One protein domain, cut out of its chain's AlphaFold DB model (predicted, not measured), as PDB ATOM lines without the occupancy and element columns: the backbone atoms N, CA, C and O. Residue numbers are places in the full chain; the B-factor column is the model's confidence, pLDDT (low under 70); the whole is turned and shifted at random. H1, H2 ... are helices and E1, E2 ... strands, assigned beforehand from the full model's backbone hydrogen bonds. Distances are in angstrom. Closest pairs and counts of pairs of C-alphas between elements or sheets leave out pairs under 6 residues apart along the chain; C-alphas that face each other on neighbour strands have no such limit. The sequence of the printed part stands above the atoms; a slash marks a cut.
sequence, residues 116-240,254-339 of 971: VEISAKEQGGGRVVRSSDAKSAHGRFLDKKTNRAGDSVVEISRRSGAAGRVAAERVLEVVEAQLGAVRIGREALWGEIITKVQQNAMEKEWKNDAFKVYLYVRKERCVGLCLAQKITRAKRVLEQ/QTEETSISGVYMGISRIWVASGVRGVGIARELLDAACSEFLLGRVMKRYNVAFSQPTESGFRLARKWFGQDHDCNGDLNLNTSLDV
ATOM      1  N   VAL A 116     143.283  36.959 119.528       81.81
ATOM      2  CA  VAL A 116     142.378  37.427 120.600       81.81
ATOM      3  C   VAL A 116     142.432  38.955 120.692       81.81
ATOM      4  O   VAL A 116     143.505  39.533 120.536       81.81
ATOM      5  N   GLU A 117     141.314  39.628 120.952       80.75
ATOM      6  CA  GLU A 117     141.274  41.095 121.099       80.75
ATOM      7  C   GLU A 117     141.870  41.555 122.438       80.75
ATOM      8  O   GLU A 117     141.577  40.980 123.491       80.75
ATOM      9  N   ILE A 118     142.713  42.594 122.396       83.88
ATOM     10  CA  ILE A 118     143.336  43.223 123.570       83.88
ATOM     11  C   ILE A 118     143.294  44.746 123.411       83.88
ATOM     12  O   ILE A 118     143.944  45.316 122.535       83.88
ATOM     13  N   SER A 119     142.578  45.412 124.314       79.69
ATOM     14  CA  SER A 119     142.445  46.871 124.347       79.69
ATOM     15  C   SER A 119     143.766  47.580 124.672       79.69
ATOM     16  O   SER A 119     144.630  47.036 125.364       79.69
ATOM     17  N   ALA A 120     143.912  48.843 124.258       72.56
ATOM     18  CA  ALA A 120     145.093  49.656 124.573       72.56
ATOM     19  C   ALA A 120     145.417  49.726 126.087       72.56
ATOM     20  O   ALA A 120     146.586  49.738 126.471       72.56
ATOM     21  N   LYS A 121     144.398  49.692 126.961       73.81
ATOM     22  CA  LYS A 121     144.569  49.673 128.429       73.81
ATOM     23  C   LYS A 121     145.154  48.356 128.953       73.81
ATOM     24  O   LYS A 121     145.866  48.358 129.953       73.81
ATOM     25  N   GLU A 122     144.858  47.237 128.300       78.06
ATOM     26  CA  GLU A 122     145.450  45.938 128.626       78.06
ATOM     27  C   GLU A 122     146.877  45.824 128.069       78.06
ATOM     28  O   GLU A 122     147.761  45.341 128.774       78.06
ATOM     29  N   GLN A 123     147.128  46.346 126.859       68.56
ATOM     30  CA  GLN A 123     148.471  46.436 126.266       68.56
ATOM     31  C   GLN A 123     149.417  47.267 127.152       68.56
ATOM     32  O   GLN A 123     150.498  46.799 127.503       68.56
ATOM     33  N   GLY A 124     148.972  48.449 127.599       68.88
ATOM     34  CA  GLY A 124     149.695  49.299 128.557       68.88
ATOM     35  C   GLY A 124     149.806  48.725 129.977       68.88
ATOM     36  O   GLY A 124     150.446  49.329 130.832       68.88
ATOM     37  N   GLY A 125     149.203  47.561 130.250       76.50
ATOM     38  CA  GLY A 125     149.432  46.805 131.480       76.50
ATOM     39  C   GLY A 125     150.735  45.995 131.474       76.50
ATOM     40  O   GLY A 125     151.161  45.547 132.538       76.50
ATOM     41  N   GLY A 126     151.360  45.792 130.309       79.81
ATOM     42  CA  GLY A 126     152.628  45.079 130.146       79.81
ATOM     43  C   GLY A 126     153.776  45.976 129.671       79.81
ATOM     44  O   GLY A 126     153.585  47.129 129.293       79.81
ATOM     45  N   ARG A 127     154.995  45.429 129.678       84.69
ATOM     46  CA  ARG A 127     156.212  46.105 129.211       84.69
ATOM     47  C   ARG A 127     156.405  45.831 127.720       84.69
ATOM     48  O   ARG A 127     156.548  44.680 127.326       84.69
ATOM     49  N   VAL A 128     156.434  46.864 126.879       85.19
ATOM     50  CA  VAL A 128     156.741  46.691 125.447       85.19
ATOM     51  C   VAL A 128     158.234  46.394 125.289       85.19
ATOM     52  O   VAL A 128     159.073  47.236 125.591       85.19
ATOM     53  N   VAL A 129     158.558  45.189 124.819       83.31
ATOM     54  CA  VAL A 129     159.935  44.695 124.649       83.31
ATOM     55  C   VAL A 129     160.458  44.957 123.236       83.31
ATOM     56  O   VAL A 129     161.628  45.283 123.044       83.31
ATOM     57  N   ARG A 130     159.593  44.833 122.222       81.44
ATOM     58  CA  ARG A 130     159.904  45.160 120.819       81.44
ATOM     59  C   ARG A 130     158.701  45.825 120.151       81.44
ATOM     60  O   ARG A 130     157.560  45.531 120.498       81.44
ATOM     61  N   SER A 131     158.954  46.700 119.183       78.00
ATOM     62  CA  SER A 131     157.936  47.388 118.378       78.00
ATOM     63  C   SER A 131     158.470  47.637 116.966       78.00
ATOM     64  O   SER A 131     159.665  47.895 116.806       78.00
ATOM     65  N   SER A 132     157.592  47.599 115.961       65.38
ATOM     66  CA  SER A 132     157.880  47.977 114.570       65.38
ATOM     67  C   SER A 132     158.324  49.428 114.422       65.38
ATOM     68  O   SER A 132     159.064  49.753 113.493       65.38
ATOM     69  N   ASP A 133     157.870  50.284 115.336       55.25
ATOM     70  CA  ASP A 133     157.946  51.738 115.203       55.25
ATOM     71  C   ASP A 133     159.176  52.297 115.948       55.25
ATOM     72  O   ASP A 133     159.643  53.408 115.687       55.25
ATOM     73  N   ALA A 134     159.773  51.483 116.827       49.47
ATOM     74  CA  ALA A 134     161.063  51.750 117.442       49.47
ATOM     75  C   ALA A 134     162.212  51.432 116.468       49.47
ATOM     76  O   ALA A 134     162.271  50.358 115.864       49.47
ATOM     77  N   LYS A 135     163.206  52.325 116.380       42.56
ATOM     78  CA  LYS A 135     164.472  52.077 115.666       42.56
ATOM     79  C   LYS A 135     165.338  51.070 116.445       42.56
ATOM     80  O   LYS A 135     166.331  51.457 117.058       42.56
ATOM     81  N   SER A 136     164.953  49.789 116.458       40.53
ATOM     82  CA  SER A 136     165.708  48.746 117.166       40.53
ATOM     83  C   SER A 136     167.151  48.674 116.664       40.53
ATOM     84  O   SER A 136     167.407  48.504 115.472       40.53
ATOM     85  N   ALA A 137     168.099  48.767 117.597       39.62
ATOM     86  CA  ALA A 137     169.527  48.666 117.317       39.62
ATOM     87  C   ALA A 137     169.995  47.222 117.053       39.62
ATOM     88  O   ALA A 137     171.116  47.014 116.590       39.62
ATOM     89  N   HIS A 138     169.172  46.219 117.379       36.81
ATOM     90  CA  HIS A 138     169.496  44.797 117.260       36.81
ATOM     91  C   HIS A 138     168.356  44.041 116.573       36.81
ATOM     92  O   HIS A 138     167.196  44.151 116.970       36.81
ATOM     93  N   GLY A 139     168.710  43.244 115.560       41.75
ATOM     94  CA  GLY A 139     167.768  42.443 114.780       41.75
ATOM     95  C   GLY A 139     166.902  43.256 113.809       41.75
ATOM     96  O   GLY A 139     166.559  44.413 114.042       41.75
ATOM     97  N   ARG A 140     166.526  42.635 112.686       44.25
ATOM     98  CA  ARG A 140     165.468  43.153 111.811       44.25
ATOM     99  C   ARG A 140     164.146  42.563 112.314       44.25
ATOM    100  O   ARG A 140     163.952  41.363 112.151       44.25
ATOM    101  N   PHE A 141     163.299  43.392 112.929       48.00
ATOM    102  CA  PHE A 141     161.984  43.028 113.488       48.00
ATOM    103  C   PHE A 141     161.021  42.597 112.364       48.00
ATOM    104  O   PHE A 141     160.254  43.407 111.836       48.00
ATOM    105  N   LEU A 142     161.145  41.333 111.944       51.72
ATOM    106  CA  LEU A 142     160.667  40.767 110.674       51.72
ATOM    107  C   LEU A 142     161.189  41.482 109.402       51.72
ATOM    108  O   LEU A 142     161.706  42.598 109.428       51.72
ATOM    109  N   ASP A 143     161.114  40.812 108.247       43.75
ATOM    110  CA  ASP A 143     161.666  41.352 106.998       43.75
ATOM    111  C   ASP A 143     160.867  42.559 106.461       43.75
ATOM    112  O   ASP A 143     159.663  42.684 106.683       43.75
ATOM    113  N   LYS A 144     161.516  43.429 105.673       46.06
ATOM    114  CA  LYS A 144     160.914  44.649 105.093       46.06
ATOM    115  C   LYS A 144     159.711  44.388 104.168       46.06
ATOM    116  O   LYS A 144     159.045  45.339 103.777       46.06
ATOM    117  N   LYS A 145     159.437  43.129 103.804       45.28
ATOM    118  CA  LYS A 145     158.244  42.704 103.051       45.28
ATOM    119  C   LYS A 145     157.084  42.205 103.928       45.28
ATOM    120  O   LYS A 145     155.993  42.017 103.399       45.28
ATOM    121  N   THR A 146     157.301  41.944 105.220       50.25
ATOM    122  CA  THR A 146     156.295  41.343 106.122       50.25
ATOM    123  C   THR A 146     155.980  42.170 107.366       50.25
ATOM    124  O   THR A 146     154.893  42.004 107.918       50.25
ATOM    125  N   ASN A 147     156.876  43.067 107.785       48.69
ATOM    126  CA  ASN A 147     156.618  44.045 108.843       48.69
ATOM    127  C   ASN A 147     155.481  45.009 108.431       48.69
ATOM    128  O   ASN A 147     155.461  45.521 107.308       48.69
ATOM    129  N   ARG A 148     154.524  45.235 109.339       55.94
ATOM    130  CA  ARG A 148     153.484  46.267 109.241       55.94
ATOM    131  C   ARG A 148     153.604  47.164 110.476       55.94
ATOM    132  O   ARG A 148     153.717  46.644 111.578       55.94
ATOM    133  N   ALA A 149     153.533  48.484 110.291       56.91
ATOM    134  CA  ALA A 149     153.509  49.436 111.406       56.91
ATOM    135  C   ALA A 149     152.360  49.126 112.389       56.91
ATOM    136  O   ALA A 149     151.264  48.735 111.959       56.91
ATOM    137  N   GLY A 150     152.618  49.302 113.688       67.81
ATOM    138  CA  GLY A 150     151.734  48.861 114.771       67.81
ATOM    139  C   GLY A 150     151.812  47.361 115.116       67.81
ATOM    140  O   GLY A 150     150.804  46.791 115.547       67.81
ATOM    141  N   ASP A 151     152.971  46.721 114.915       83.62
ATOM    142  CA  ASP A 151     153.288  45.370 115.408       83.62
ATOM    143  C   ASP A 151     154.211  45.465 116.643       83.62
ATOM    144  O   ASP A 151     155.242  46.135 116.597       83.62
ATOM    145  N   SER A 152     153.899  44.773 117.744       88.00
ATOM    146  CA  SER A 152     154.688  44.831 118.988       88.00
ATOM    147  C   SER A 152     154.742  43.505 119.760       88.00
ATOM    148  O   SER A 152     153.945  42.593 119.543       88.00
ATOM    149  N   VAL A 153     155.716  43.390 120.669       90.31
ATOM    150  CA  VAL A 153     155.850  42.288 121.633       90.31
ATOM    151  C   VAL A 153     155.805  42.858 123.046       90.31
ATOM    152  O   VAL A 153     156.608  43.728 123.386       90.31
ATOM    153  N   VAL A 154     154.883  42.349 123.862       90.69
ATOM    154  CA  VAL A 154     154.613  42.802 125.232       90.69
ATOM    155  C   VAL A 154     154.956  41.689 126.224       90.69
ATOM    156  O   VAL A 154     154.422  40.586 126.124       90.69
ATOM    157  N   GLU A 155     155.835  41.978 127.182       92.12
ATOM    158  CA  GLU A 155     156.135  41.143 128.349       92.12
ATOM    159  C   GLU A 155     155.138  41.427 129.479       92.12
ATOM    160  O   GLU A 155     154.883  42.581 129.839       92.12
ATOM    161  N   ILE A 156     154.600  40.362 130.066       91.38
ATOM    162  CA  ILE A 156     153.678  40.400 131.198       91.38
ATOM    163  C   ILE A 156     154.193  39.417 132.258       91.38
ATOM    164  O   ILE A 156     154.395  38.233 131.990       91.38
ATOM    165  N   SER A 157     154.430  39.932 133.463       88.38
ATOM    166  CA  SER A 157     154.970  39.217 134.628       88.38
ATOM    167  C   SER A 157     154.071  39.411 135.857       88.38
ATOM    168  O   SER A 157     153.120  40.199 135.825       88.38
ATOM    169  N   ARG A 158     154.399  38.764 136.984       83.75
ATOM    170  CA  ARG A 158     153.738  38.976 138.289       83.75
ATOM    171  C   ARG A 158     153.665  40.463 138.674       83.75
ATOM    172  O   ARG A 158     152.630  40.898 139.179       83.75
ATOM    173  N   ARG A 159     154.705  41.256 138.366       83.19
ATOM    174  CA  ARG A 159     154.782  42.714 138.626       83.19
ATOM    175  C   ARG A 159     154.048  43.595 137.600       83.19
ATOM    176  O   ARG A 159     153.917  44.793 137.825       83.19
ATOM    177  N   SER A 160     153.546  43.039 136.496       86.75
ATOM    178  CA  SER A 160     152.785  43.791 135.485       86.75
ATOM    179  C   SER A 160     151.384  44.189 135.971       86.75
ATOM    180  O   SER A 160     150.817  43.583 136.885       86.75
ATOM    181  N   GLY A 161     150.802  45.217 135.347       85.06
ATOM    182  CA  GLY A 161     149.503  45.771 135.720       85.06
ATOM    183  C   GLY A 161     148.361  44.758 135.577       85.06
ATOM    184  O   GLY A 161     148.344  43.937 134.660       85.06
ATOM    185  N   ALA A 162     147.371  44.834 136.473       84.88
ATOM    186  CA  ALA A 162     146.296  43.841 136.566       84.88
ATOM    187  C   ALA A 162     145.507  43.644 135.254       84.88
ATOM    188  O   ALA A 162     145.127  42.517 134.948       84.88
ATOM    189  N   ALA A 163     145.320  44.700 134.452       83.94
ATOM    190  CA  ALA A 163     144.686  44.605 133.133       83.94
ATOM    191  C   ALA A 163     145.498  43.735 132.153       83.94
ATOM    192  O   ALA A 163     144.929  42.889 131.470       83.94
ATOM    193  N   GLY A 164     146.828  43.881 132.138       86.38
ATOM    194  CA  GLY A 164     147.716  43.035 131.340       86.38
ATOM    195  C   GLY A 164     147.679  41.578 131.802       86.38
ATOM    196  O   GLY A 164     147.549  40.677 130.978       86.38
ATOM    197  N   ARG A 165     147.702  41.331 133.121       89.62
ATOM    198  CA  ARG A 165     147.605  39.966 133.676       89.62
ATOM    199  C   ARG A 165     146.280  39.281 133.308       89.62
ATOM    200  O   ARG A 165     146.310  38.158 132.823       89.62
ATOM    201  N   VAL A 166     145.144  39.974 133.420       88.88
ATOM    202  CA  VAL A 166     143.823  39.447 133.006       88.88
ATOM    203  C   VAL A 166     143.738  39.211 131.490       88.88
ATOM    204  O   VAL A 166     143.130  38.235 131.052       88.88
ATOM    205  N   ALA A 167     144.377  40.049 130.669       88.00
ATOM    206  CA  ALA A 167     144.473  39.800 129.232       88.00
ATOM    207  C   ALA A 167     145.343  38.570 128.915       88.00
ATOM    208  O   ALA A 167     144.952  37.748 128.092       88.00
ATOM    209  N   ALA A 168     146.480  38.401 129.595       90.44
ATOM    210  CA  ALA A 168     147.334  37.222 129.457       90.44
ATOM    211  C   ALA A 168     146.620  35.929 129.893       90.44
ATOM    212  O   ALA A 168     146.686  34.941 129.167       90.44
ATOM    213  N   GLU A 169     145.888  35.960 131.014       89.81
ATOM    214  CA  GLU A 169     145.007  34.873 131.473       89.81
ATOM    215  C   GLU A 169     143.986  34.500 130.376       89.81
ATOM    216  O   GLU A 169     143.921  33.342 129.962       89.81
ATOM    217  N   ARG A 170     143.265  35.488 129.817       88.31
ATOM    218  CA  ARG A 170     142.283  35.285 128.732       88.31
ATOM    219  C   ARG A 170     142.897  34.669 127.470       88.31
ATOM    220  O   ARG A 170     142.315  33.752 126.896       88.31
ATOM    221  N   VAL A 171     144.058  35.155 127.017       88.88
ATOM    222  CA  VAL A 171     144.739  34.565 125.848       88.88
ATOM    223  C   VAL A 171     145.211  33.145 126.159       88.88
ATOM    224  O   VAL A 171     145.088  32.272 125.300       88.88
ATOM    225  N   LEU A 172     145.722  32.887 127.367       89.50
ATOM    226  CA  LEU A 172     146.200  31.562 127.753       89.50
ATOM    227  C   LEU A 172     145.067  30.528 127.754       89.50
ATOM    228  O   LEU A 172     145.254  29.474 127.154       89.50
ATOM    229  N   GLU A 173     143.880  30.838 128.290       86.06
ATOM    230  CA  GLU A 173     142.725  29.921 128.231       86.06
ATOM    231  C   GLU A 173     142.361  29.522 126.788       86.06
ATOM    232  O   GLU A 173     142.090  28.351 126.503       86.06
ATOM    233  N   VAL A 174     142.382  30.489 125.862       84.56
ATOM    234  CA  VAL A 174     142.106  30.274 124.430       84.56
ATOM    235  C   VAL A 174     143.204  29.428 123.768       84.56
ATOM    236  O   VAL A 174     142.910  28.586 122.915       84.56
ATOM    237  N   VAL A 175     144.464  29.603 124.173       86.00
ATOM    238  CA  VAL A 175     145.610  28.810 123.698       86.00
ATOM    239  C   VAL A 175     145.572  27.380 124.240       86.00
ATOM    240  O   VAL A 175     145.742  26.437 123.469       86.00
ATOM    241  N   GLU A 176     145.307  27.189 125.530       85.56
ATOM    242  CA  GLU A 176     145.205  25.872 126.166       85.56
ATOM    243  C   GLU A 176     144.052  25.056 125.571       85.56
ATOM    244  O   GLU A 176     144.245  23.891 125.219       85.56
ATOM    245  N   ALA A 177     142.894  25.687 125.343       80.56
ATOM    246  CA  ALA A 177     141.752  25.066 124.672       80.56
ATOM    247  C   ALA A 177     142.050  24.642 123.218       80.56
ATOM    248  O   ALA A 177     141.490  23.653 122.746       80.56
ATOM    249  N   GLN A 178     142.935  25.354 122.508       78.88
ATOM    250  CA  GLN A 178     143.364  24.997 121.146       78.88
ATOM    251  C   GLN A 178     144.478  23.944 121.104       78.88
ATOM    252  O   GLN A 178     144.569  23.197 120.132       78.88
ATOM    253  N   LEU A 179     145.344  23.902 122.120       77.44
ATOM    254  CA  LEU A 179     146.422  22.916 122.234       77.44
ATOM    255  C   LEU A 179     145.964  21.607 122.901       77.44
ATOM    256  O   LEU A 179     146.687  20.618 122.828       77.44
ATOM    257  N   GLY A 180     144.797  21.597 123.555       73.06
ATOM    258  CA  GLY A 180     144.357  20.487 124.407       73.06
ATOM    259  C   GLY A 180     145.201  20.343 125.678       73.06
ATOM    260  O   GLY A 180     145.295  19.250 126.230       73.06
ATOM    261  N   ALA A 181     145.858  21.424 126.106       75.75
ATOM    262  CA  ALA A 181     146.841  21.405 127.182       75.75
ATOM    263  C   ALA A 181     146.190  21.448 128.575       75.75
ATOM    264  O   ALA A 181     145.086  21.968 128.749       75.75
ATOM    265  N   VAL A 182     146.916  20.953 129.583       81.44
ATOM    266  CA  VAL A 182     146.550  21.125 130.998       81.44
ATOM    267  C   VAL A 182     146.515  22.617 131.331       81.44
ATOM    268  O   VAL A 182     147.473  23.334 131.012       81.44
ATOM    269  N   ARG A 183     145.416  23.048 131.965       77.19
ATOM    270  CA  ARG A 183     145.181  24.432 132.390       77.19
ATOM    271  C   ARG A 183     146.098  24.831 133.537       77.19
ATOM    272  O   ARG A 183     146.125  24.144 134.557       77.19
ATOM    273  N   ILE A 184     146.781  25.963 133.407       83.81
ATOM    274  CA  ILE A 184     147.590  26.540 134.486       83.81
ATOM    275  C   ILE A 184     146.712  27.473 135.331       83.81
ATOM    276  O   ILE A 184     146.187  28.474 134.845       83.81
ATOM    277  N   GLY A 185     146.542  27.141 136.614       80.62
ATOM    278  CA  GLY A 185     145.784  27.965 137.557       80.62
ATOM    279  C   GLY A 185     146.432  29.336 137.785       80.62
ATOM    280  O   GLY A 185     147.654  29.468 137.769       80.62
ATOM    281  N   ARG A 186     145.614  30.363 138.039       81.06
ATOM    282  CA  ARG A 186     146.054  31.764 138.189       81.06
ATOM    283  C   ARG A 186     147.151  31.965 139.243       81.06
ATOM    284  O   ARG A 186     148.053  32.774 139.048       81.06
ATOM    285  N   GLU A 187     147.060  31.224 140.342       79.94
ATOM    286  CA  GLU A 187     148.013  31.256 141.457       79.94
ATOM    287  C   GLU A 187     149.365  30.641 141.075       79.94
ATOM    288  O   GLU A 187     150.400  31.180 141.451       79.94
ATOM    289  N   ALA A 188     149.370  29.592 140.244       81.50
ATOM    290  CA  ALA A 188     150.590  29.024 139.673       81.50
ATOM    291  C   ALA A 188     151.184  29.926 138.576       81.50
ATOM    292  O   ALA A 188     152.396  30.120 138.525       81.50
ATOM    293  N   LEU A 189     150.343  30.531 137.725       85.00
ATOM    294  CA  LEU A 189     150.781  31.409 136.630       85.00
ATOM    295  C   LEU A 189     151.516  32.660 137.138       85.00
ATOM    296  O   LEU A 189     152.542  33.046 136.581       85.00
ATOM    297  N   TRP A 190     151.002  33.287 138.200       87.75
ATOM    298  CA  TRP A 190     151.598  34.478 138.816       87.75
ATOM    299  C   TRP A 190     152.293  34.187 140.148       87.75
ATOM    300  O   TRP A 190     152.503  35.111 140.939       87.75
ATOM    301  N   GLY A 191     152.631  32.924 140.413       80.62
ATOM    302  CA  GLY A 191     153.333  32.494 141.618       80.62
ATOM    303  C   GLY A 191     154.773  33.004 141.697       80.62
ATOM    304  O   GLY A 191     155.303  33.612 140.761       80.62
ATOM    305  N   GLU A 192     155.414  32.731 142.829       79.75
ATOM    306  CA  GLU A 192     156.871  32.777 142.968       79.75
ATOM    307  C   GLU A 192     157.385  31.336 143.020       79.75
ATOM    308  O   GLU A 192     156.873  30.541 143.803       79.75
ATOM    309  N   ILE A 193     158.379  31.004 142.193       70.00
ATOM    310  CA  ILE A 193     159.165  29.770 142.337       70.00
ATOM    311  C   ILE A 193     160.386  30.113 143.184       70.00
ATOM    312  O   ILE A 193     161.100  31.081 142.893       70.00
ATOM    313  N   ILE A 194     160.628  29.318 144.224       66.19
ATOM    314  CA  ILE A 194     161.795  29.442 145.091       66.19
ATOM    315  C   ILE A 194     162.863  28.494 144.549       66.19
ATOM    316  O   ILE A 194     162.993  27.368 145.009       66.19
ATOM    317  N   THR A 195     163.645  28.929 143.558       60.44
ATOM    318  CA  THR A 195     164.746  28.076 143.089       60.44
ATOM    319  C   THR A 195     165.817  28.018 144.169       60.44
ATOM    320  O   THR A 195     166.618  28.954 144.284       60.44
ATOM    321  N   LYS A 196     165.827  26.922 144.928       53.84
ATOM    322  CA  LYS A 196     166.960  26.492 145.738       53.84
ATOM    323  C   LYS A 196     168.124  26.181 144.809       53.84
ATOM    324  O   LYS A 196     168.011  25.359 143.903       53.84
ATOM    325  N   VAL A 197     169.244  26.862 145.011       54.16
ATOM    326  CA  VAL A 197     170.495  26.547 144.322       54.16
ATOM    327  C   VAL A 197     171.503  26.130 145.379       54.16
ATOM    328  O   VAL A 197     171.888  26.945 146.215       54.16
ATOM    329  N   GLN A 198     171.933  24.868 145.331       41.44
ATOM    330  CA  GLN A 198     173.130  24.433 146.042       41.44
ATOM    331  C   GLN A 198     174.354  25.014 145.329       41.44
ATOM    332  O   GLN A 198     174.733  24.573 144.243       41.44
ATOM    333  N   GLN A 199     174.979  26.005 145.956       43.00
ATOM    334  CA  GLN A 199     176.359  26.390 145.678       43.00
ATOM    335  C   GLN A 199     177.141  26.215 146.976       43.00
ATOM    336  O   GLN A 199     176.731  26.715 148.021       43.00
ATOM    337  N   ASN A 200     178.247  25.473 146.905       32.97
ATOM    338  CA  ASN A 200     179.195  25.264 148.002       32.97
ATOM    339  C   ASN A 200     178.516  24.862 149.330       32.97
ATOM    340  O   ASN A 200     178.678  25.525 150.349       32.97
ATOM    341  N   ALA A 201     177.735  23.775 149.290       44.62
ATOM    342  CA  ALA A 201     177.011  23.169 150.419       44.62
ATOM    343  C   ALA A 201     175.931  24.031 151.118       44.62
ATOM    344  O   ALA A 201     175.281  23.539 152.037       44.62
ATOM    345  N   MET A 202     175.668  25.263 150.665       37.72
ATOM    346  CA  MET A 202     174.599  26.114 151.198       37.72
ATOM    347  C   MET A 202     173.404  26.174 150.233       37.72
ATOM    348  O   MET A 202     173.567  26.444 149.041       37.72
ATOM    349  N   GLU A 203     172.187  25.963 150.742       49.66
ATOM    350  CA  GLU A 203     170.960  26.215 149.977       49.66
ATOM    351  C   GLU A 203     170.640  27.712 149.963       49.66
ATOM    352  O   GLU A 203     170.265  28.287 150.986       49.66
ATOM    353  N   LYS A 204     170.752  28.356 148.794       43.22
ATOM    354  CA  LYS A 204     170.288  29.738 148.605       43.22
ATOM    355  C   LYS A 204     168.946  29.766 147.878       43.22
ATOM    356  O   LYS A 204     168.842  29.354 146.722       43.22
ATOM    357  N   GLU A 205     167.925  30.278 148.561       54.47
ATOM    358  CA  GLU A 205     166.557  30.408 148.054       54.47
ATOM    359  C   GLU A 205     166.365  31.683 147.221       54.47
ATOM    360  O   GLU A 205     166.215  32.785 147.752       54.47
ATOM    361  N   TRP A 206     166.316  31.544 145.894       53.97
ATOM    362  CA  TRP A 206     166.032  32.668 144.998       53.97
ATOM    363  C   TRP A 206     164.559  32.688 144.580       53.97
ATOM    364  O   TRP A 206     164.136  31.901 143.729       53.97
ATOM    365  N   LYS A 207     163.790  33.651 145.098       65.12
ATOM    366  CA  LYS A 207     162.411  33.925 144.658       65.12
ATOM    367  C   LYS A 207     162.402  34.519 143.248       65.12
ATOM    368  O   LYS A 207     162.974  35.579 143.008       65.12
ATOM    369  N   ASN A 208     161.771  33.824 142.307       70.75
ATOM    370  CA  ASN A 208     161.657  34.217 140.900       70.75
ATOM    371  C   ASN A 208     160.182  34.220 140.474       70.75
ATOM    372  O   ASN A 208     159.393  33.427 140.981       70.75
ATOM    373  N   ASP A 209     159.813  35.068 139.508       80.62
ATOM    374  CA  ASP A 209     158.492  34.996 138.868       80.62
ATOM    375  C   ASP A 209     158.309  33.599 138.243       80.62
ATOM    376  O   ASP A 209     159.143  33.191 137.432       80.62
ATOM    377  N   ALA A 210     157.244  32.869 138.601       78.06
ATOM    378  CA  ALA A 210     157.047  31.486 138.148       78.06
ATOM    379  C   ALA A 210     157.008  31.366 136.614       78.06
ATOM    380  O   ALA A 210     157.646  30.492 136.018       78.06
ATOM    381  N   PHE A 211     156.299  32.301 135.975       88.75
ATOM    382  CA  PHE A 211     156.197  32.415 134.529       88.75
ATOM    383  C   PHE A 211     156.341  33.866 134.053       88.75
ATOM    384  O   PHE A 211     155.942  34.822 134.723       88.75
ATOM    385  N   LYS A 212     156.841  34.014 132.823       91.50
ATOM    386  CA  LYS A 212     156.756  35.233 132.013       91.50
ATOM    387  C   LYS A 212     155.944  34.954 130.752       91.50
ATOM    388  O   LYS A 212     156.187  33.967 130.055       91.50
ATOM    389  N   VAL A 213     154.997  35.838 130.442       93.88
ATOM    390  CA  VAL A 213     154.153  35.752 129.243       93.88
ATOM    391  C   VAL A 213     154.594  36.810 128.237       93.88
ATOM    392  O   VAL A 213     154.623  37.996 128.556       93.88
ATOM    393  N   TYR A 214     154.897  36.396 127.009       94.25
ATOM    394  CA  TYR A 214     155.186  37.290 125.889       94.25
ATOM    395  C   TYR A 214     154.041  37.223 124.880       94.25
ATOM    396  O   TYR A 214     153.783  36.165 124.301       94.25
ATOM    397  N   LEU A 215     153.354  38.345 124.663       93.25
ATOM    398  CA  LEU A 215     152.257  38.477 123.702       93.25
ATOM    399  C   LEU A 215     152.725  39.254 122.469       93.25
ATOM    400  O   LEU A 215     153.282  40.342 122.600       93.25
ATOM    401  N   TYR A 216     152.475  38.728 121.269       91.81
ATOM    402  CA  TYR A 216     152.684  39.451 120.013       91.81
ATOM    403  C   TYR A 216     151.377  40.131 119.609       91.81
ATOM    404  O   TYR A 216     150.418  39.457 119.213       91.81
ATOM    405  N   VAL A 217     151.338  41.459 119.692       89.88
ATOM    406  CA  VAL A 217     150.167  42.278 119.376       89.88
ATOM    407  C   VAL A 217     150.322  42.885 117.983       89.88
ATOM    408  O   VAL A 217     151.359  43.440 117.635       89.88
ATOM    409  N   ARG A 218     149.270  42.771 117.176       85.56
ATOM    410  CA  ARG A 218     149.156  43.324 115.824       85.56
ATOM    411  C   ARG A 218     147.779  43.948 115.688       85.56
ATOM    412  O   ARG A 218     146.793  43.215 115.718       85.56
ATOM    413  N   LYS A 219     147.705  45.271 115.501       77.69
ATOM    414  CA  LYS A 219     146.429  46.004 115.332       77.69
ATOM    415  C   LYS A 219     145.366  45.593 116.367       77.69
ATOM    416  O   LYS A 219     144.316  45.069 116.007       77.69
ATOM    417  N   GLU A 220     145.701  45.759 117.647       81.88
ATOM    418  CA  GLU A 220     144.838  45.447 118.805       81.88
ATOM    419  C   GLU A 220     144.428  43.967 118.971       81.88
ATOM    420  O   GLU A 220     143.625  43.634 119.842       81.88
ATOM    421  N   ARG A 221     145.024  43.042 118.202       86.62
ATOM    422  CA  ARG A 221     144.863  41.592 118.397       86.62
ATOM    423  C   ARG A 221     146.169  40.930 118.818       86.62
ATOM    424  O   ARG A 221     147.198  41.094 118.163       86.62
ATOM    425  N   CYS A 222     146.125  40.115 119.866       89.56
ATOM    426  CA  CYS A 222     147.194  39.186 120.204       89.56
ATOM    427  C   CYS A 222     147.163  37.988 119.249       89.56
ATOM    428  O   CYS A 222     146.298  37.114 119.340       89.56
ATOM    429  N   VAL A 223     148.129  37.946 118.334       89.94
ATOM    430  CA  VAL A 223     148.259  36.909 117.297       89.94
ATOM    431  C   VAL A 223     149.332  35.863 117.611       89.94
ATOM    432  O   VAL A 223     149.539  34.945 116.817       89.94
ATOM    433  N   GLY A 224     150.005  35.963 118.758       91.31
ATOM    434  CA  GLY A 224     150.928  34.943 119.251       91.31
ATOM    435  C   GLY A 224     151.215  35.080 120.743       91.31
ATOM    436  O   GLY A 224     151.202  36.188 121.270       91.31
ATOM    437  N   LEU A 225     151.481  33.954 121.404       94.06
ATOM    438  CA  LEU A 225     151.788  33.852 122.832       94.06
ATOM    439  C   LEU A 225     152.997  32.928 123.019       94.06
ATOM    440  O   LEU A 225     153.066  31.861 122.405       94.06
ATOM    441  N   CYS A 226     153.925  33.318 123.889       94.12
ATOM    442  CA  CYS A 226     154.984  32.458 124.409       94.12
ATOM    443  C   CYS A 226     154.974  32.527 125.942       94.12
ATOM    444  O   CYS A 226     155.041  33.615 126.510       94.12
ATOM    445  N   LEU A 227     154.865  31.373 126.597       92.94
ATOM    446  CA  LEU A 227     154.908  31.213 128.046       92.94
ATOM    447  C   LEU A 227     156.254  30.589 128.422       92.94
ATOM    448  O   LEU A 227     156.503  29.423 128.104       92.94
ATOM    449  N   ALA A 228     157.105  31.366 129.085       92.44
ATOM    450  CA  ALA A 228     158.425  30.945 129.539       92.44
ATOM    451  C   ALA A 228     158.442  30.755 131.063       92.44
ATOM    452  O   ALA A 228     157.906  31.585 131.794       92.44
ATOM    453  N   GLN A 229     159.083  29.686 131.527       88.69
ATOM    454  CA  GLN A 229     159.345  29.380 132.937       88.69
ATOM    455  C   GLN A 229     160.851  29.244 133.177       88.69
ATOM    456  O   GLN A 229     161.612  28.947 132.248       88.69
ATOM    457  N   LYS A 230     161.293  29.438 134.420       85.56
ATOM    458  CA  LYS A 230     162.679  29.156 134.817       85.56
ATOM    459  C   LYS A 230     162.855  27.641 134.960       85.56
ATOM    460  O   LYS A 230     161.945  26.966 135.434       85.56
ATOM    461  N   ILE A 231     164.002  27.118 134.532       82.69
ATOM    462  CA  ILE A 231     164.417  25.718 134.741       82.69
ATOM    463  C   ILE A 231     165.918  25.658 135.035       82.69
ATOM    464  O   ILE A 231     166.635  26.620 134.771       82.69
ATOM    465  N   THR A 232     166.375  24.532 135.575       76.50
ATOM    466  CA  THR A 232     167.786  24.229 135.892       76.50
ATOM    467  C   THR A 232     168.330  23.057 135.065       76.50
ATOM    468  O   THR A 232     169.527  22.999 134.765       76.50
ATOM    469  N   ARG A 233     167.439  22.133 134.684       74.12
ATOM    470  CA  ARG A 233     167.703  20.873 133.984       74.12
ATOM    471  C   ARG A 233     166.810  20.741 132.749       74.12
ATOM    472  O   ARG A 233     165.694  21.259 132.724       74.12
ATOM    473  N   ALA A 234     167.276  20.012 131.736       78.56
ATOM    474  CA  ALA A 234     166.427  19.498 130.659       78.56
ATOM    475  C   ALA A 234     167.016  18.218 130.047       78.56
ATOM    476  O   ALA A 234     168.235  18.072 129.978       78.56
ATOM    477  N   LYS A 235     166.164  17.318 129.544       74.81
ATOM    478  CA  LYS A 235     166.605  16.103 128.832       74.81
ATOM    479  C   LYS A 235     166.703  16.337 127.324       74.81
ATOM    480  O   LYS A 235     165.866  17.037 126.745       74.81
ATOM    481  N   ARG A 236     167.728  15.770 126.689       70.44
ATOM    482  CA  ARG A 236     167.999  15.887 125.244       70.44
ATOM    483  C   ARG A 236     167.102  14.953 124.434       70.44
ATOM    484  O   ARG A 236     166.764  13.887 124.926       70.44
ATOM    485  N   VAL A 237     166.778  15.298 123.191       68.12
ATOM    486  CA  VAL A 237     166.128  14.414 122.206       68.12
ATOM    487  C   VAL A 237     167.161  13.836 121.252       68.12
ATOM    488  O   VAL A 237     167.976  14.569 120.691       68.12
ATOM    489  N   LEU A 238     167.062  12.534 121.000       63.25
ATOM    490  CA  LEU A 238     167.845  11.833 119.990       63.25
ATOM    491  C   LEU A 238     167.085  11.815 118.654       63.25
ATOM    492  O   LEU A 238     165.977  11.287 118.556       63.25
ATOM    493  N   GLU A 239     167.672  12.382 117.593       55.66
ATOM    494  CA  GLU A 239     167.101  12.266 116.244       55.66
ATOM    495  C   GLU A 239     167.375  10.880 115.645       55.66
ATOM    496  O   GLU A 239     168.506  10.536 115.295       55.66
ATOM    497  N   GLN A 240     166.310  10.100 115.454       50.75
ATOM    498  CA  GLN A 240     166.384   8.753 114.897       50.75
ATOM    499  C   GLN A 240     166.743   8.778 113.392       50.75
ATOM    500  O   GLN A 240     165.884   8.913 112.518       50.75
ATOM    501  N   GLN A 254     162.630   9.638 121.404       53.62
ATOM    502  CA  GLN A 254     163.556   9.148 122.422       53.62
ATOM    503  C   GLN A 254     164.305  10.319 123.064       53.62
ATOM    504  O   GLN A 254     164.874  11.161 122.361       53.62
ATOM    505  N   THR A 255     164.324  10.358 124.395       58.41
ATOM    506  CA  THR A 255     165.146  11.296 125.165       58.41
ATOM    507  C   THR A 255     166.351  10.599 125.778       58.41
ATOM    508  O   THR A 255     166.227   9.468 126.243       58.41
ATOM    509  N   GLU A 256     167.492  11.284 125.846       59.62
ATOM    510  CA  GLU A 256     168.593  10.872 126.721       59.62
ATOM    511  C   GLU A 256     168.109  10.874 128.180       59.62
ATOM    512  O   GLU A 256     167.384  11.775 128.609       59.62
ATOM    513  N   GLU A 257     168.499   9.859 128.949       56.06
ATOM    514  CA  GLU A 257     168.110   9.727 130.357       56.06
ATOM    515  C   GLU A 257     168.790  10.788 131.241       56.06
ATOM    516  O   GLU A 257     168.176  11.307 132.179       56.06
ATOM    517  N   THR A 258     170.018  11.162 130.869       54.97
ATOM    518  CA  THR A 258     170.857  12.196 131.483       54.97
ATOM    519  C   THR A 258     170.224  13.589 131.380       54.97
ATOM    520  O   THR A 258     170.090  14.153 130.292       54.97
ATOM    521  N   SER A 259     169.888  14.192 132.523       64.56
ATOM    522  CA  SER A 259     169.477  15.601 132.599       64.56
ATOM    523  C   SER A 259     170.685  16.530 132.383       64.56
ATOM    524  O   SER A 259     171.655  16.486 133.136       64.56
ATOM    525  N   ILE A 260     170.621  17.398 131.369       66.62
ATOM    526  CA  ILE A 260     171.657  18.391 131.049       66.62
ATOM    527  C   ILE A 260     171.508  19.614 131.965       66.62
ATOM    528  O   ILE A 260     170.427  20.206 132.043       66.62
ATOM    529  N   SER A 261     172.604  20.031 132.602       62.41
ATOM    530  CA  SER A 261     172.717  21.280 133.365       62.41
ATOM    531  C   SER A 261     173.143  22.465 132.478       62.41
ATOM    532  O   SER A 261     173.728  22.299 131.409       62.41
ATOM    533  N   GLY A 262     172.830  23.698 132.899       69.38
ATOM    534  CA  GLY A 262     173.148  24.922 132.138       69.38
ATOM    535  C   GLY A 262     172.059  25.383 131.154       69.38
ATOM    536  O   GLY A 262     172.268  26.323 130.376       69.38
ATOM    537  N   VAL A 263     170.880  24.764 131.210       76.81
ATOM    538  CA  VAL A 263     169.633  25.293 130.641       76.81
ATOM    539  C   VAL A 263     168.972  26.188 131.698       76.81
ATOM    540  O   VAL A 263     168.987  25.842 132.872       76.81
ATOM    541  N   TYR A 264     168.421  27.339 131.294       81.25
ATOM    542  CA  TYR A 264     167.866  28.341 132.226       81.25
ATOM    543  C   TYR A 264     166.405  28.731 131.931       81.25
ATOM    544  O   TYR A 264     165.713  29.238 132.815       81.25
ATOM    545  N   MET A 265     165.926  28.527 130.695       87.44
ATOM    546  CA  MET A 265     164.572  28.901 130.263       87.44
ATOM    547  C   MET A 265     163.850  27.715 129.613       87.44
ATOM    548  O   MET A 265     164.315  27.159 128.618       87.44
ATOM    549  N   GLY A 266     162.686  27.358 130.150       89.38
ATOM    550  CA  GLY A 266     161.773  26.374 129.577       89.38
ATOM    551  C   GLY A 266     160.603  27.066 128.886       89.38
ATOM    552  O   GLY A 266     159.945  27.920 129.472       89.38
ATOM    553  N   ILE A 267     160.315  26.697 127.642       91.88
ATOM    554  CA  ILE A 267     159.136  27.171 126.912       91.88
ATOM    555  C   ILE A 267     157.995  26.198 127.193       91.88
ATOM    556  O   ILE A 267     157.971  25.088 126.660       91.88
ATOM    557  N   SER A 268     157.067  26.627 128.049       90.06
ATOM    558  CA  SER A 268     155.940  25.829 128.542       90.06
ATOM    559  C   SER A 268     154.767  25.810 127.553       90.06
ATOM    560  O   SER A 268     154.083  24.801 127.379       90.06
ATOM    561  N   ARG A 269     154.522  26.928 126.860       88.81
ATOM    562  CA  ARG A 269     153.537  27.030 125.768       88.81
ATOM    563  C   ARG A 269     154.074  27.980 124.702       88.81
ATOM    564  O   ARG A 269     154.574  29.050 125.028       88.81
ATOM    565  N   ILE A 270     153.919  27.632 123.428       92.31
ATOM    566  CA  ILE A 270     154.143  28.564 122.317       92.31
ATOM    567  C   ILE A 270     153.049  28.402 121.265       92.31
ATOM    568  O   ILE A 270     152.738  27.295 120.825       92.31
ATOM    569  N   TRP A 271     152.444  29.520 120.872       92.50
ATOM    570  CA  TRP A 271     151.293  29.556 119.983       92.50
ATOM    571  C   TRP A 271     151.328  30.785 119.075       92.50
ATOM    572  O   TRP A 271     151.788  31.859 119.452       92.50
ATOM    573  N   VAL A 272     150.803  30.623 117.860       91.12
ATOM    574  CA  VAL A 272     150.546  31.701 116.896       91.12
ATOM    575  C   VAL A 272     149.203  31.427 116.226       91.12
ATOM    576  O   VAL A 272     148.918  30.274 115.875       91.12
ATOM    577  N   ALA A 273     148.402  32.468 116.007       87.25
ATOM    578  CA  ALA A 273     147.127  32.385 115.303       87.25
ATOM    579  C   ALA A 273     147.324  31.802 113.892       87.25
ATOM    580  O   ALA A 273     148.197  32.220 113.127       87.25
ATOM    581  N   SER A 274     146.519  30.797 113.549       81.25
ATOM    582  CA  SER A 274     146.663  29.962 112.351       81.25
ATOM    583  C   SER A 274     146.721  30.757 111.042       81.25
ATOM    584  O   SER A 274     147.531  30.418 110.179       81.25
ATOM    585  N   GLY A 275     145.964  31.854 110.928       75.25
ATOM    586  CA  GLY A 275     145.946  32.728 109.750       75.25
ATOM    587  C   GLY A 275     147.219  33.557 109.526       75.25
ATOM    588  O   GLY A 275     147.361  34.149 108.461       75.25
ATOM    589  N   VAL A 276     148.150  33.596 110.490       81.50
ATOM    590  CA  VAL A 276     149.445  34.306 110.381       81.50
ATOM    591  C   VAL A 276     150.659  33.425 110.719       81.50
ATOM    592  O   VAL A 276     151.773  33.925 110.914       81.50
ATOM    593  N   ARG A 277     150.486  32.095 110.750       83.44
ATOM    594  CA  ARG A 277     151.608  31.144 110.841       83.44
ATOM    595  C   ARG A 277     152.511  31.246 109.603       83.44
ATOM    596  O   ARG A 277     152.106  31.703 108.541       83.44
ATOM    597  N   GLY A 278     153.777  30.857 109.753       78.19
ATOM    598  CA  GLY A 278     154.789  30.939 108.688       78.19
ATOM    599  C   GLY A 278     155.426  32.323 108.481       78.19
ATOM    600  O   GLY A 278     156.537  32.384 107.965       78.19
ATOM    601  N   VAL A 279     154.802  33.413 108.952       81.56
ATOM    602  CA  VAL A 279     155.293  34.802 108.778       81.56
ATOM    603  C   VAL A 279     156.574  35.108 109.577       81.56
ATOM    604  O   VAL A 279     157.317  36.018 109.222       81.56
ATOM    605  N   GLY A 280     156.853  34.344 110.640       83.00
ATOM    606  CA  GLY A 280     158.046  34.495 111.492       83.00
ATOM    607  C   GLY A 280     157.758  34.853 112.956       83.00
ATOM    608  O   GLY A 280     158.641  34.686 113.786       83.00
ATOM    609  N   ILE A 281     156.517  35.236 113.284       87.56
ATOM    610  CA  ILE A 281     156.045  35.672 114.620       87.56
ATOM    611  C   ILE A 281     156.557  34.787 115.770       87.56
ATOM    612  O   ILE A 281     157.038  35.297 116.776       87.56
ATOM    613  N   ALA A 282     156.504  33.460 115.612       89.19
ATOM    614  CA  ALA A 282     156.952  32.527 116.646       89.19
ATOM    615  C   ALA A 282     158.455  32.647 116.966       89.19
ATOM    616  O   ALA A 282     158.843  32.459 118.109       89.19
ATOM    617  N   ARG A 283     159.298  32.988 115.980       88.38
ATOM    618  CA  ARG A 283     160.729  33.250 116.204       88.38
ATOM    619  C   ARG A 283     160.944  34.593 116.886       88.38
ATOM    620  O   ARG A 283     161.712  34.655 117.827       88.38
ATOM    621  N   GLU A 284     160.216  35.628 116.470       86.31
ATOM    622  CA  GLU A 284     160.286  36.956 117.097       86.31
ATOM    623  C   GLU A 284     159.935  36.885 118.598       86.31
ATOM    624  O   GLU A 284     160.616  37.494 119.416       86.31
ATOM    625  N   LEU A 285     158.941  36.064 118.968       91.00
ATOM    626  CA  LEU A 285     158.596  35.752 120.362       91.00
ATOM    627  C   LEU A 285     159.705  34.992 121.110       91.00
ATOM    628  O   LEU A 285     160.017  35.348 122.245       91.00
ATOM    629  N   LEU A 286     160.307  33.969 120.493       90.81
ATOM    630  CA  LEU A 286     161.426  33.216 121.079       90.81
ATOM    631  C   LEU A 286     162.659  34.103 121.284       90.81
ATOM    632  O   LEU A 286     163.245  34.115 122.360       90.81
ATOM    633  N   ASP A 287     163.023  34.886 120.273       88.44
ATOM    634  CA  ASP A 287     164.183  35.770 120.302       88.44
ATOM    635  C   ASP A 287     163.974  36.925 121.297       88.44
ATOM    636  O   ASP A 287     164.939  37.370 121.925       88.44
ATOM    637  N   ALA A 288     162.737  37.412 121.469       88.19
ATOM    638  CA  ALA A 288     162.381  38.394 122.495       88.19
ATOM    639  C   ALA A 288     162.495  37.805 123.909       88.19
ATOM    640  O   ALA A 288     163.143  38.416 124.756       88.19
ATOM    641  N   ALA A 289     161.967  36.596 124.141       90.12
ATOM    642  CA  ALA A 289     162.149  35.883 125.403       90.12
ATOM    643  C   ALA A 289     163.643  35.665 125.706       90.12
ATOM    644  O   ALA A 289     164.120  36.063 126.764       90.12
ATOM    645  N   CYS A 290     164.432  35.172 124.746       87.56
ATOM    646  CA  CYS A 290     165.881  35.023 124.909       87.56
ATOM    647  C   CYS A 290     166.615  36.333 125.227       87.56
ATOM    648  O   CYS A 290     167.680  36.288 125.829       87.56
ATOM    649  N   SER A 291     166.090  37.495 124.832       84.81
ATOM    650  CA  SER A 291     166.743  38.780 125.113       84.81
ATOM    651  C   SER A 291     166.518  39.268 126.547       84.81
ATOM    652  O   SER A 291     167.358  39.990 127.074       84.81
ATOM    653  N   GLU A 292     165.355  38.954 127.131       83.00
ATOM    654  CA  GLU A 292     164.754  39.727 128.237       83.00
ATOM    655  C   GLU A 292     164.129  38.838 129.336       83.00
ATOM    656  O   GLU A 292     163.563  39.332 130.315       83.00
ATOM    657  N   PHE A 293     164.218  37.509 129.210       84.06
ATOM    658  CA  PHE A 293     163.749  36.571 130.232       84.06
ATOM    659  C   PHE A 293     164.524  36.739 131.545       84.06
ATOM    660  O   PHE A 293     163.898  36.933 132.589       84.06
ATOM    661  N   LEU A 294     165.859  36.784 131.481       81.00
ATOM    662  CA  LEU A 294     166.714  37.217 132.588       81.00
ATOM    663  C   LEU A 294     167.148  38.670 132.360       81.00
ATOM    664  O   LEU A 294     167.665  39.013 131.297       81.00
ATOM    665  N   LEU A 295     166.942  39.527 133.362       71.44
ATOM    666  CA  LEU A 295     167.294  40.944 133.270       71.44
ATOM    667  C   LEU A 295     168.813  41.098 133.081       71.44
ATOM    668  O   LEU A 295     169.597  40.526 133.832       71.44
ATOM    669  N   GLY A 296     169.224  41.850 132.058       65.56
ATOM    670  CA  GLY A 296     170.638  42.104 131.761       65.56
ATOM    671  C   GLY A 296     171.412  40.947 131.111       65.56
ATOM    672  O   GLY A 296     172.597  41.122 130.836       65.56
ATOM    673  N   ARG A 297     170.792  39.789 130.817       73.94
ATOM    674  CA  ARG A 297     171.482  38.642 130.192       73.94
ATOM    675  C   ARG A 297     170.748  38.117 128.956       73.94
ATOM    676  O   ARG A 297     169.717  37.460 129.067       73.94
ATOM    677  N   VAL A 298     171.350  38.314 127.782       79.44
ATOM    678  CA  VAL A 298     170.883  37.689 126.536       79.44
ATOM    679  C   VAL A 298     171.225  36.196 126.549       79.44
ATOM    680  O   VAL A 298     172.391  35.803 126.585       79.44
ATOM    681  N   MET A 299     170.195  35.359 126.496       81.44
ATOM    682  CA  MET A 299     170.295  33.906 126.458       81.44
ATOM    683  C   MET A 299     170.658  33.420 125.051       81.44
ATOM    684  O   MET A 299     170.012  33.780 124.062       81.44
ATOM    685  N   LYS A 300     171.665  32.546 124.945       83.19
ATOM    686  CA  LYS A 300     171.964  31.826 123.698       83.19
ATOM    687  C   LYS A 300     170.969  30.672 123.536       83.19
ATOM    688  O   LYS A 300     170.478  30.137 124.528       83.19
ATOM    689  N   ARG A 301     170.674  30.250 122.297       82.69
ATOM    690  CA  ARG A 301     169.597  29.266 122.036       82.69
ATOM    691  C   ARG A 301     169.764  27.961 122.823       82.69
ATOM    692  O   ARG A 301     168.780  27.451 123.335       82.69
ATOM    693  N   TYR A 302     170.993  27.463 122.991       79.19
ATOM    694  CA  TYR A 302     171.270  26.223 123.732       79.19
ATOM    695  C   TYR A 302     170.920  26.277 125.232       79.19
ATOM    696  O   TYR A 302     170.810  25.232 125.864       79.19
ATOM    697  N   ASN A 303     170.706  27.465 125.807       82.56
ATOM    698  CA  ASN A 303     170.243  27.636 127.187       82.56
ATOM    699  C   ASN A 303     168.715  27.476 127.343       82.56
ATOM    700  O   ASN A 303     168.177  27.795 128.408       82.56
ATOM    701  N   VAL A 304     168.018  27.037 126.288       85.88
ATOM    702  CA  VAL A 304     166.554  27.020 126.185       85.88
ATOM    703  C   VAL A 304     166.038  25.623 125.828       85.88
ATOM    704  O   VAL A 304     166.562  24.978 124.921       85.88
ATOM    705  N   ALA A 305     164.983  25.173 126.509       86.69
ATOM    706  CA  ALA A 305     164.288  23.909 126.239       86.69
ATOM    707  C   ALA A 305     162.792  24.124 125.944       86.69
ATOM    708  O   ALA A 305     162.241  25.191 126.213       86.69
ATOM    709  N   PHE A 306     162.122  23.103 125.403       86.31
ATOM    710  CA  PHE A 306     160.688  23.115 125.091       86.31
ATOM    711  C   PHE A 306     159.975  21.980 125.837       86.31
ATOM    712  O   PHE A 306     160.372  20.822 125.722       86.31
ATOM    713  N   SER A 307     158.884  22.269 126.549       83.19
ATOM    714  CA  SER A 307     158.059  21.210 127.144       83.19
ATOM    715  C   SER A 307     157.304  20.437 126.055       83.19
ATOM    716  O   SER A 307     156.616  21.078 125.257       83.19
ATOM    717  N   GLN A 308     157.418  19.101 126.046       76.62
ATOM    718  CA  GLN A 308     156.640  18.142 125.229       76.62
ATOM    719  C   GLN A 308     156.088  18.730 123.907       76.62
ATOM    720  O   GLN A 308     154.886  18.997 123.786       76.62
ATOM    721  N   PRO A 309     156.949  19.021 122.914       79.50
ATOM    722  CA  PRO A 309     156.534  19.796 121.757       79.50
ATOM    723  C   PRO A 309     155.571  19.019 120.854       79.50
ATOM    724  O   PRO A 309     155.871  17.925 120.384       79.50
ATOM    725  N   THR A 310     154.446  19.650 120.503       79.88
ATOM    726  CA  THR A 310     153.610  19.201 119.372       79.88
ATOM    727  C   THR A 310     154.444  19.142 118.086       79.88
ATOM    728  O   THR A 310     155.407  19.894 117.954       79.88
ATOM    729  N   GLU A 311     154.027  18.376 117.074       76.12
ATOM    730  CA  GLU A 311     154.686  18.346 115.747       76.12
ATOM    731  C   GLU A 311     154.942  19.757 115.167       76.12
ATOM    732  O   GLU A 311     155.977  20.035 114.561       76.12
ATOM    733  N   SER A 312     154.030  20.709 115.407       82.31
ATOM    734  CA  SER A 312     154.225  22.103 114.987       82.31
ATOM    735  C   SER A 312     155.293  22.854 115.801       82.31
ATOM    736  O   SER A 312     156.013  23.684 115.241       82.31
ATOM    737  N   GLY A 313     155.431  22.533 117.091       84.44
ATOM    738  CA  GLY A 313     156.482  23.022 117.982       84.44
ATOM    739  C   GLY A 313     157.844  22.383 117.701       84.44
ATOM    740  O   GLY A 313     158.831  23.102 117.608       84.44
ATOM    741  N   PHE A 314     157.901  21.070 117.461       78.88
ATOM    742  CA  PHE A 314     159.129  20.347 117.109       78.88
ATOM    743  C   PHE A 314     159.734  20.901 115.813       78.88
ATOM    744  O   PHE A 314     160.907  21.277 115.758       78.88
ATOM    745  N   ARG A 315     158.896  21.083 114.786       81.81
ATOM    746  CA  ARG A 315     159.293  21.684 113.508       81.81
ATOM    747  C   ARG A 315     159.717  23.153 113.636       81.81
ATOM    748  O   ARG A 315     160.581  23.599 112.881       81.81
ATOM    749  N   LEU A 316     159.134  23.909 114.572       86.00
ATOM    750  CA  LEU A 316     159.575  25.268 114.907       86.00
ATOM    751  C   LEU A 316     160.950  25.249 115.586       86.00
ATOM    752  O   LEU A 316     161.847  25.947 115.118       86.00
ATOM    753  N   ALA A 317     161.114  24.440 116.636       85.12
ATOM    754  CA  ALA A 317     162.338  24.311 117.418       85.12
ATOM    755  C   ALA A 317     163.517  23.890 116.531       85.12
ATOM    756  O   ALA A 317     164.508  24.612 116.448       85.12
ATOM    757  N   ARG A 318     163.373  22.807 115.754       81.31
ATOM    758  CA  ARG A 318     164.401  22.326 114.810       81.31
ATOM    759  C   ARG A 318     164.831  23.414 113.821       81.31
ATOM    760  O   ARG A 318     166.018  23.580 113.552       81.31
ATOM    761  N   LYS A 319     163.874  24.216 113.335       83.50
ATOM    762  CA  LYS A 319     164.114  25.352 112.427       83.50
ATOM    763  C   LYS A 319     164.548  26.643 113.146       83.50
ATOM    764  O   LYS A 319     164.745  27.652 112.475       83.50
ATOM    765  N   TRP A 320     164.643  26.678 114.471       84.19
ATOM    766  CA  TRP A 320     165.149  27.818 115.249       84.19
ATOM    767  C   TRP A 320     166.553  27.527 115.792       84.19
ATOM    768  O   TRP A 320     167.423  28.388 115.708       84.19
ATOM    769  N   PHE A 321     166.821  26.293 116.221       80.81
ATOM    770  CA  PHE A 321     168.173  25.822 116.525       80.81
ATOM    771  C   PHE A 321     169.046  25.747 115.260       80.81
ATOM    772  O   PHE A 321     170.023  26.484 115.146       80.81
ATOM    773  N   GLY A 322     168.667  24.921 114.278       59.34
ATOM    774  CA  GLY A 322     169.499  24.584 113.115       59.34
ATOM    775  C   GLY A 322     169.522  25.622 111.987       59.34
ATOM    776  O   GLY A 322     169.278  25.256 110.838       59.34
ATOM    777  N   GLN A 323     169.759  26.907 112.284       50.91
ATOM    778  CA  GLN A 323     169.925  27.943 111.245       50.91
ATOM    779  C   GLN A 323     171.238  28.748 111.306       50.91
ATOM    780  O   GLN A 323     171.422  29.627 110.466       50.91
ATOM    781  N   ASP A 324     172.158  28.426 112.219       39.06
ATOM    782  CA  ASP A 324     173.513  28.993 112.243       39.06
ATOM    783  C   ASP A 324     174.550  27.905 111.937       39.06
ATOM    784  O   ASP A 324     174.742  26.969 112.712       39.06
ATOM    785  N   HIS A 325     175.213  28.027 110.787       35.34
ATOM    786  CA  HIS A 325     176.408  27.251 110.463       35.34
ATOM    787  C   HIS A 325     177.623  27.941 111.090       35.34
ATOM    788  O   HIS A 325     178.109  28.907 110.514       35.34
ATOM    789  N   ASP A 326     178.047  27.473 112.269       32.62
ATOM    790  CA  ASP A 326     179.464  27.274 112.650       32.62
ATOM    791  C   ASP A 326     179.569  26.699 114.081       32.62
ATOM    792  O   ASP A 326     180.220  27.232 114.976       32.62
ATOM    793  N   CYS A 327     178.916  25.555 114.309       30.25
ATOM    794  CA  CYS A 327     179.234  24.665 115.424       30.25
ATOM    795  C   CYS A 327     179.314  23.217 114.916       30.25
ATOM    796  O   CYS A 327     178.399  22.706 114.268       30.25
ATOM    797  N   ASN A 328     180.448  22.559 115.162       28.31
ATOM    798  CA  ASN A 328     180.690  21.205 114.677       28.31
ATOM    799  C   ASN A 328     180.040  20.173 115.608       28.31
ATOM    800  O   ASN A 328     180.621  19.849 116.639       28.31
ATOM    801  N   GLY A 329     178.875  19.655 115.209       34.31
ATOM    802  CA  GLY A 329     178.222  18.501 115.832       34.31
ATOM    803  C   GLY A 329     177.605  18.763 117.207       34.31
ATOM    804  O   GLY A 329     178.238  18.497 118.218       34.31
ATOM    805  N   ASP A 330     176.357  19.246 117.238       33.28
ATOM    806  CA  ASP A 330     175.238  18.491 117.839       33.28
ATOM    807  C   ASP A 330     173.902  19.260 117.799       33.28
ATOM    808  O   ASP A 330     173.837  20.478 117.974       33.28
ATOM    809  N   LEU A 331     172.802  18.533 117.570       36.06
ATOM    810  CA  LEU A 331     171.446  19.088 117.463       36.06
ATOM    811  C   LEU A 331     170.702  18.998 118.803       36.06
ATOM    812  O   LEU A 331     169.877  18.112 119.009       36.06
ATOM    813  N   ASN A 332     170.963  19.946 119.706       39.00
ATOM    814  CA  ASN A 332     170.278  20.031 121.001       39.00
ATOM    815  C   ASN A 332     168.806  20.469 120.853       39.00
ATOM    816  O   ASN A 332     168.467  21.646 120.972       39.00
ATOM    817  N   LEU A 333     167.923  19.501 120.615       39.66
ATOM    818  CA  LEU A 333     166.487  19.609 120.857       39.66
ATOM    819  C   LEU A 333     166.217  19.110 122.281       39.66
ATOM    820  O   LEU A 333     166.270  17.913 122.523       39.66
ATOM    821  N   ASN A 334     165.951  20.001 123.237       42.22
ATOM    822  CA  ASN A 334     165.783  19.615 124.644       42.22
ATOM    823  C   ASN A 334     164.291  19.543 125.009       42.22
ATOM    824  O   ASN A 334     163.607  20.571 124.950       42.22
ATOM    825  N   THR A 335     163.784  18.350 125.355       37.41
ATOM    826  CA  THR A 335     162.347  18.097 125.599       37.41
ATOM    827  C   THR A 335     162.038  17.129 126.751       37.41
ATOM    828  O   THR A 335     161.248  16.196 126.605       37.41
ATOM    829  N   SER A 336     162.556  17.406 127.943       38.19
ATOM    830  CA  SER A 336     161.764  17.153 129.155       38.19
ATOM    831  C   SER A 336     161.947  18.290 130.150       38.19
ATOM    832  O   SER A 336     163.017  18.903 130.183       38.19
ATOM    833  N   LEU A 337     160.898  18.569 130.923       38.59
ATOM    834  CA  LEU A 337     160.977  19.403 132.118       38.59
ATOM    835  C   LEU A 337     161.272  18.483 133.302       38.59
ATOM    836  O   LEU A 337     160.614  17.458 133.458       38.59
ATOM    837  N   ASP A 338     162.247  18.878 134.106       34.44
ATOM    838  CA  ASP A 338     162.632  18.252 135.368       34.44
ATOM    839  C   ASP A 338     162.615  19.406 136.383       34.44
ATOM    840  O   ASP A 338     163.227  20.449 136.123       34.44
ATOM    841  N   VAL A 339     161.812  19.295 137.442       40.16
ATOM    842  CA  VAL A 339     161.567  20.378 138.411       40.16
ATOM    843  C   VAL A 339     161.722  19.797 139.809       40.16
ATOM    844  O   VAL A 339     160.790  19.199 140.338       40.16
TER     845      VAL A 339
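This is residues 116 to 240 and 254 to 339 of the 971 residues of the protein "CUE domain-containing protein" of Carpinus fangiana (UniProt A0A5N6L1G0). What shape do these atoms make? A strongly twisted sheet of six strands, in the order E1-E2-E5-E6-E9-E10, curls round H4 on one face, while H2 crosses its opposite face. A small sheet, E8-E7-E11, is partly face to face with the large one near E9 and E10, the hairpin of E3 and E4 makes an arm, and the loop of residues 323 to 329 sticks out. What are the parts and the size? The printed part has 211 residues, with five named helices and eleven named strands in the order H1 E1 E2 H2 H3 E3 E4 E5 E6 E7 E8 E9 H4 E10 H5 E11; the class is mixed, the large sheet is mixed and the other two are antiparallel. It is compact, with a radius of gyration of the C-alphas of 17.1 A and spans of 48 by 39 by 37 A.

How is the large sheet paired? E1, residues 127 to 131, and E2, residues 151 to 156, form a hairpin, with N 129 and O 153 within hydrogen-bond range at 2.8 A; E2 is antiparallel to E5, residues 211 to 218, with N 154 and O 215 at 2.9 A. E5 and E6, residues 221 to 230, form a hairpin with N 214 and O 226 at 2.8 A, and E6 is antiparallel to E9, residues 265 to 272, with N 227 and O 269 at 2.8 A. E10, residues 304 to 306, is parallel to E9, with N 267 and O 305 at 2.8 A. Which helices are on it? H2, residues 162 to 179, has a height over the sheet of 9.2 A and runs across the strands, at 88 degrees to E5 on the local plane. H4, residues 281 to 292, is on the opposite face, giving three layers, helices on both faces of a sheet; its closest C-alphas to E6 are those of Leu 285 and Cys 226, 6.3 A apart, and E9, H4, E10 form a strand-helix-strand unit, two parallel neighbour strands with a helix between, its crossover right-handed. H5, residues 311 to 321, is on the same face as H4 and close but not clearly touching it, the closest C-alphas being those of Trp 320 and Arg 283, 7.1 A apart. Where are the small helices and the arm? H1, residues 120 to 123, touches residues 163 to 167 of H2 alone, closest at the C-alphas of Glu 122 and Gly 164, 4.6 A; H1 and H3, residues 186 to 189, each only graze the large sheet. E3, residues 192 to 199, and E4, residues 202 to 209, form a hairpin with N 195 and O 206 at 3.0 A, and E4 runs on into E5 at 26 degrees. In H2, H4 and H5 every O i to N i+4 pair is within hydrogen-bond range; H1 and H3 are too short for such a pair. How does the small sheet stand? E7, residues 233 to 238, is antiparallel to E8, residues 254 to 261, with N 256 and O 236 at 2.9 A, and to E11, residues 334 to 338, with N 335 and O 235 at 2.8 A. The two sheets form a sandwich, two sheets face to face: the parts that face each other are 9.9 A centre to centre, and the strands of the one stand at 52 degrees to those of the other; the closest C-alphas of E10 and E11, those of Ala 305 and Asn 334, are 4.8 A apart.

Where do the first and last elements lie? H1 begins at C-alpha 120 (145.093, 49.656, 124.573), and E11 ends at C-alpha 338 (162.632, 18.252, 135.368). Which elements are long, and which bend? From first to last C-alpha E6 measures 27.2 A, H2 25.4 A, E5 22.8 A and E4 22.1 A. E6 bends by 53 degrees at residue 224, E8 by 68 degrees at residue 257 and E9 by 64 degrees at residue 268.

How far does it reach? The two C-alphas farthest apart, those of Lys 145 and Ala 201, are 54.6 A apart. Where is it cut, and which links are long? Residues 241 to 253 are not printed, and C-alphas 240 and 254 are 8.0 A apart across the cut. The links E1 to E2, H4 to E10 and H5 to E11 are long. Where is confidence low? The mean pLDDT of the printed part is 73.0; 67 residues are under 70, among them residues 132 to 150, 194 to 207 and 322 to 339.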